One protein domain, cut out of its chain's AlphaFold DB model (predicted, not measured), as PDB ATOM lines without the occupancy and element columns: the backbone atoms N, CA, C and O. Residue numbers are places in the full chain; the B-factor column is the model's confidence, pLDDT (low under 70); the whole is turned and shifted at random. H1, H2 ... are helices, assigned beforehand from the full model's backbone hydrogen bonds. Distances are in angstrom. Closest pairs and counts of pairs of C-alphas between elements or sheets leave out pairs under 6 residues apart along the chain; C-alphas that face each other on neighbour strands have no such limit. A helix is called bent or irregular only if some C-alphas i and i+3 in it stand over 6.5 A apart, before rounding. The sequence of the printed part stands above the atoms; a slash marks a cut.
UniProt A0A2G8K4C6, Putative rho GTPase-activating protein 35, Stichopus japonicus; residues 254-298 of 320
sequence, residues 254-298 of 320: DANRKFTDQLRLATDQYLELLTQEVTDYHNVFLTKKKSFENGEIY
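This is residues 254 to 298 of the 320 residues of the protein "Putative rho GTPase-activating protein 35" of Stichopus japonicus (UniProt A0A2G8K4C6). Look for a long helix, H1, followed end to end by a shorter one, H2, in a bent rod with a wide corner at residues 278 to 280 and no folding back. The printed part has 45 residues with two named helices, H1 then H2, and no named strand; its class is all helix. It is extended, with a radius of gyration of the C-alphas of 18.5 A and spans of 58 by 20 by 9 A.

Start with H1, residues 254 to 277, then pass the tight link of 3 residues to H2, residues 281 to 293. The two helices are apart, with no C-alpha of one within 8 A of the other. In both helices every O i to N i+4 pair is within hydrogen-bond range. Residues 254 to 298 stand free.

Find C-alpha 254 at (99.501, 160.645, 102.097); from there H1 runs 34.7 A to C-alpha 277 at (128.797, 142.200, 104.132). H2 runs 17.5 A from C-alpha 281 to C-alpha 293 at (143.428, 138.061, 124.070).

The C-alphas farthest apart, those of Asp 254 and Glu 296, are 58.3 A apart. The printed part has no cut. In the B-factor column, find pLDDT under 70 at residues 279, 281 to 283 and 295 to 298.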
ATOM      1  N   ASP A 254      98.702 160.878 103.303       95.75
ATOM      2  CA  ASP A 254      99.501 160.645 102.097       95.75
ATOM      3  C   ASP A 254     100.994 160.863 102.358       95.75
ATOM      4  O   ASP A 254     101.829 160.098 101.875       95.75
ATOM      5  N   ALA A 255     101.342 161.899 103.127       94.50
ATOM      6  CA  ALA A 255     102.724 162.180 103.494       94.50
ATOM      7  C   ALA A 255     103.306 161.084 104.397       94.50
ATOM      8  O   ALA A 255     104.413 160.610 104.149       94.50
ATOM      9  N   ASN A 256     102.542 160.633 105.392       94.56
ATOM     10  CA  ASN A 256     102.935 159.568 106.304       94.56
ATOM     11  C   ASN A 256     103.107 158.234 105.573       94.56
ATOM     12  O   ASN A 256     104.085 157.526 105.807       94.56
ATOM     13  N   ARG A 257     102.206 157.912 104.636       95.50
ATOM     14  CA  ARG A 257     102.342 156.724 103.791       95.50
ATOM     15  C   ARG A 257     103.630 156.777 102.973       95.50
ATOM     16  O   ARG A 257     104.416 155.842 103.032       95.50
ATOM     17  N   LYS A 258     103.887 157.890 102.274       91.31
ATOM     18  CA  LYS A 258     105.124 158.067 101.493       91.31
ATOM     19  C   LYS A 258     106.379 157.932 102.351       91.31
ATOM     20  O   LYS A 258     107.320 157.267 101.937       91.31
ATOM     21  N   PHE A 259     106.383 158.553 103.528       87.50
ATOM     22  CA  PHE A 259     107.491 158.451 104.471       87.50
ATOM     23  C   PHE A 259     107.707 157.005 104.936       87.50
ATOM     24  O   PHE A 259     108.834 156.521 104.937       87.50
ATOM     25  N   THR A 260     106.628 156.294 105.266       90.62
ATOM     26  CA  THR A 260     106.682 154.892 105.705       90.62
ATOM     27  C   THR A 260     107.206 153.976 104.600       90.62
ATOM     28  O   THR A 260     108.067 153.138 104.860       90.62
ATOM     29  N   ASP A 261     106.746 154.166 103.363       92.06
ATOM     30  CA  ASP A 261     107.202 153.396 102.204       92.06
ATOM     31  C   ASP A 261     108.702 153.631 101.934       92.06
ATOM     32  O   ASP A 261     109.449 152.681 101.698       92.06
ATOM     33  N   GLN A 262     109.169 154.882 102.034       89.06
ATOM     34  CA  GLN A 262     110.592 155.223 101.909       89.06
ATOM     35  C   GLN A 262     111.438 154.621 103.032       89.06
ATOM     36  O   GLN A 262     112.504 154.067 102.768       89.06
ATOM     37  N   LEU A 263     110.965 154.709 104.277       87.75
ATOM     38  CA  LEU A 263     111.662 154.151 105.431       87.75
ATOM     39  C   LEU A 263     111.787 152.631 105.314       87.75
ATOM     40  O   LEU A 263     112.853 152.083 105.594       87.75
ATOM     41  N   ARG A 264     110.723 151.956 104.867       91.75
ATOM     42  CA  ARG A 264     110.745 150.520 104.595       91.75
ATOM     43  C   ARG A 264     111.786 150.180 103.533       91.75
ATOM     44  O   ARG A 264     112.635 149.342 103.797       91.75
ATOM     45  N   LEU A 265     111.772 150.867 102.388       93.69
ATOM     46  CA  LEU A 265     112.738 150.622 101.313       93.69
ATOM     47  C   LEU A 265     114.188 150.803 101.787       93.69
ATOM     48  O   LEU A 265     115.032 149.959 101.508       93.69
ATOM     49  N   ALA A 266     114.471 151.879 102.524       91.50
ATOM     50  CA  ALA A 266     115.805 152.134 103.063       91.50
ATOM     51  C   ALA A 266     116.226 151.073 104.094       91.50
ATOM     52  O   ALA A 266     117.388 150.676 104.139       91.50
ATOM     53  N   THR A 267     115.277 150.592 104.905       91.00
ATOM     54  CA  THR A 267     115.510 149.513 105.876       91.00
ATOM     55  C   THR A 267     115.822 148.202 105.164       91.00
ATOM     56  O   THR A 267     116.804 147.554 105.512       91.00
ATOM     57  N   ASP A 268     115.036 147.839 104.149       93.69
ATOM     58  CA  ASP A 268     115.233 146.619 103.362       93.69
ATOM     59  C   ASP A 268     116.617 146.646 102.683       93.69
ATOM     60  O   ASP A 268     117.401 145.712 102.841       93.69
ATOM     61  N   GLN A 269     116.984 147.768 102.050       92.81
ATOM     62  CA  GLN A 269     118.312 147.963 101.448       92.81
ATOM     63  C   GLN A 269     119.451 147.867 102.469       92.81
ATOM     64  O   GLN A 269     120.484 147.259 102.197       92.81
ATOM     65  N   TYR A 270     119.281 148.458 103.653       91.00
ATOM     66  CA  TYR A 270     120.282 148.383 104.715       91.00
ATOM     67  C   TYR A 270     120.464 146.949 105.231       91.00
ATOM     68  O   TYR A 270     121.593 146.512 105.452       91.00
ATOM     69  N   LEU A 271     119.372 146.197 105.393       90.44
ATOM     70  CA  LEU A 271     119.411 144.798 105.820       90.44
ATOM     71  C   LEU A 271     120.036 143.881 104.765       90.44
ATOM     72  O   LEU A 271     120.789 142.973 105.122       90.44
ATOM     73  N   GLU A 272     119.768 144.118 103.480       90.81
ATOM     74  CA  GLU A 272     120.440 143.415 102.381       90.81
ATOM     75  C   GLU A 272     121.950 143.651 102.425       90.81
ATOM     76  O   GLU A 272     122.725 142.695 102.385       90.81
ATOM     77  N   LEU A 273     122.365 144.907 102.595       90.31
ATOM     78  CA  LEU A 273     123.772 145.293 102.683       90.31
ATOM     79  C   LEU A 273     124.448 144.652 103.906       90.31
ATOM     80  O   LEU A 273     125.523 144.072 103.787       90.31
ATOM     81  N   LEU A 274     123.783 144.651 105.066       86.19
ATOM     82  CA  LEU A 274     124.262 143.935 106.250       86.19
ATOM     83  C   LEU A 274     124.407 142.431 106.004       86.19
ATOM     84  O   LEU A 274     125.396 141.845 106.424       86.19
ATOM     85  N   THR A 275     123.445 141.801 105.333       85.88
ATOM     86  CA  THR A 275     123.470 140.352 105.081       85.88
ATOM     87  C   THR A 275     124.568 139.966 104.086       85.88
ATOM     88  O   THR A 275     125.168 138.901 104.219       85.88
ATOM     89  N   GLN A 276     124.855 140.823 103.102       82.44
ATOM     90  CA  GLN A 276     125.929 140.610 102.127       82.44
ATOM     91  C   GLN A 276     127.321 140.816 102.732       82.44
ATOM     92  O   GLN A 276     128.229 140.039 102.448       82.44
ATOM     93  N   GLU A 277     127.491 141.836 103.570       79.88
ATOM     94  CA  GLU A 277     128.797 142.200 104.132       79.88
ATOM     95  C   GLU A 277     129.130 141.415 105.411       79.88
ATOM     96  O   GLU A 277     130.286 141.081 105.677       79.88
ATOM     97  N   VAL A 278     128.122 141.078 106.220       72.56
ATOM     98  CA  VAL A 278     128.290 140.375 107.499       72.56
ATOM     99  C   VAL A 278     128.005 138.884 107.315       72.56
ATOM    100  O   VAL A 278     127.007 138.347 107.788       72.56
ATOM    101  N   THR A 279     128.912 138.196 106.623       69.00
ATOM    102  CA  THR A 279     128.767 136.763 106.300       69.00
ATOM    103  C   THR A 279     129.172 135.827 107.441       69.00
ATOM    104  O   THR A 279     128.628 134.731 107.551       69.00
ATOM    105  N   ASP A 280     130.085 136.251 108.322       70.69
ATOM    106  CA  ASP A 280     130.524 135.444 109.464       70.69
ATOM    107  C   ASP A 280     130.990 136.307 110.647       70.69
ATOM    108  O   ASP A 280     132.168 136.367 111.015       70.69
ATOM    109  N   TYR A 281     130.043 137.010 111.271       66.44
ATOM    110  CA  TYR A 281     130.323 137.805 112.471       66.44
ATOM    111  C   TYR A 281     130.927 136.961 113.603       66.44
ATOM    112  O   TYR A 281     131.659 137.496 114.433       66.44
ATOM    113  N   HIS A 282     130.647 135.652 113.638       64.88
ATOM    114  CA  HIS A 282     131.180 134.753 114.650       64.88
ATOM    115  C   HIS A 282     132.682 134.543 114.443       64.88
ATOM    116  O   HIS A 282     133.447 134.761 115.380       64.88
ATOM    117  N   ASN A 283     133.140 134.237 113.223       69.31
ATOM    118  CA  ASN A 283     134.574 134.168 112.930       69.31
ATOM    119  C   ASN A 283     135.264 135.528 113.036       69.31
ATOM    120  O   ASN A 283     136.371 135.594 113.571       69.31
ATOM    121  N   VAL A 284     134.634 136.619 112.591       70.25
ATOM    122  CA  VAL A 284     135.212 137.969 112.719       70.25
ATOM    123  C   VAL A 284     135.398 138.333 114.192       70.25
ATOM    124  O   VAL A 284     136.484 138.765 114.587       70.25
ATOM    125  N   PHE A 285     134.385 138.102 115.029       71.75
ATOM    126  CA  PHE A 285     134.466 138.357 116.464       71.75
ATOM    127  C   PHE A 285     135.452 137.417 117.156       71.75
ATOM    128  O   PHE A 285     136.257 137.887 117.948       71.75
ATOM    129  N   LEU A 286     135.457 136.117 116.844       74.62
ATOM    130  CA  LEU A 286     136.417 135.161 117.407       74.62
ATOM    131  C   LEU A 286     137.861 135.508 117.030       74.62
ATOM    132  O   LEU A 286     138.749 135.409 117.872       74.62
ATOM    133  N   THR A 287     138.095 135.957 115.799       76.50
ATOM    134  CA  THR A 287     139.418 136.387 115.325       76.50
ATOM    135  C   THR A 287     139.859 137.666 116.029       76.50
ATOM    136  O   THR A 287     140.962 137.725 116.569       76.50
ATOM    137  N   LYS A 288     138.984 138.677 116.100       77.00
ATOM    138  CA  LYS A 288     139.247 139.935 116.820       77.00
ATOM    139  C   LYS A 288     139.433 139.700 118.321       77.00
ATOM    140  O   LYS A 288     140.333 140.284 118.912       77.00
ATOM    141  N   LYS A 289     138.641 138.806 118.919       75.88
ATOM    142  CA  LYS A 289     138.747 138.383 120.318       75.88
ATOM    143  C   LYS A 289     140.073 137.676 120.579       75.88
ATOM    144  O   LYS A 289     140.766 138.096 121.488       75.88
ATOM    145  N   LYS A 290     140.472 136.685 119.772       75.81
ATOM    146  CA  LYS A 290     141.794 136.038 119.896       75.81
ATOM    147  C   LYS A 290     142.935 137.042 119.738       75.81
ATOM    148  O   LYS A 290     143.886 137.013 120.504       75.81
ATOM    149  N   SER A 291     142.835 137.955 118.772       75.75
ATOM    150  CA  SER A 291     143.821 139.028 118.593       75.75
ATOM    151  C   SER A 291     143.889 139.970 119.796       75.75
ATOM    152  O   SER A 291     144.965 140.468 120.100       75.75
ATOM    153  N   PHE A 292     142.759 140.229 120.454       72.50
ATOM    154  CA  PHE A 292     142.696 141.019 121.679       72.50
ATOM    155  C   PHE A 292     143.272 140.247 122.873       72.50
ATOM    156  O   PHE A 292     144.092 140.797 123.592       72.50
ATOM    157  N   GLU A 293     142.908 138.971 123.036       74.06
ATOM    158  CA  GLU A 293     143.428 138.061 124.070       74.06
ATOM    159  C   GLU A 293     144.950 137.864 123.976       74.06
ATOM    160  O   GLU A 293     145.598 137.652 124.993       74.06
ATOM    161  N   ASN A 294     145.520 137.992 122.774       71.62
ATOM    162  CA  ASN A 294     146.961 137.908 122.520       71.62
ATOM    163  C   ASN A 294     147.692 139.266 122.597       71.62
ATOM    164  O   ASN A 294     148.883 139.332 122.295       71.62
ATOM    165  N   GLY A 295     146.993 140.362 122.905       66.88
ATOM    166  CA  GLY A 295     147.588 141.695 123.019       66.88
ATOM    167  C   GLY A 295     148.087 141.991 124.436       66.88
ATOM    168  O   GLY A 295     147.458 141.592 125.412       66.88
ATOM    169  N   GLU A 296     149.160 142.779 124.561       58.56
ATOM    170  CA  GLU A 296     149.795 143.136 125.849       58.56
ATOM    171  C   GLU A 296     148.822 143.769 126.869       58.56
ATOM    172  O   GLU A 296     148.976 143.618 128.081       58.56
ATOM    173  N   ILE A 297     147.771 144.446 126.386       59.06
ATOM    174  CA  ILE A 297     146.717 145.049 127.219       59.06
ATOM    175  C   ILE A 297     145.852 143.977 127.904       59.06
ATOM    176  O   ILE A 297     145.411 144.176 129.037       59.06
ATOM    177  N   TYR A 298     145.611 142.833 127.257       56.47
ATOM    178  CA  TYR A 298     144.836 141.747 127.858       56.47
ATOM    179  C   TYR A 298     145.594 141.100 129.016       56.47
ATOM    180  O   TYR A 298     145.003 140.880 130.076       56.47
TER     181      TYR A 298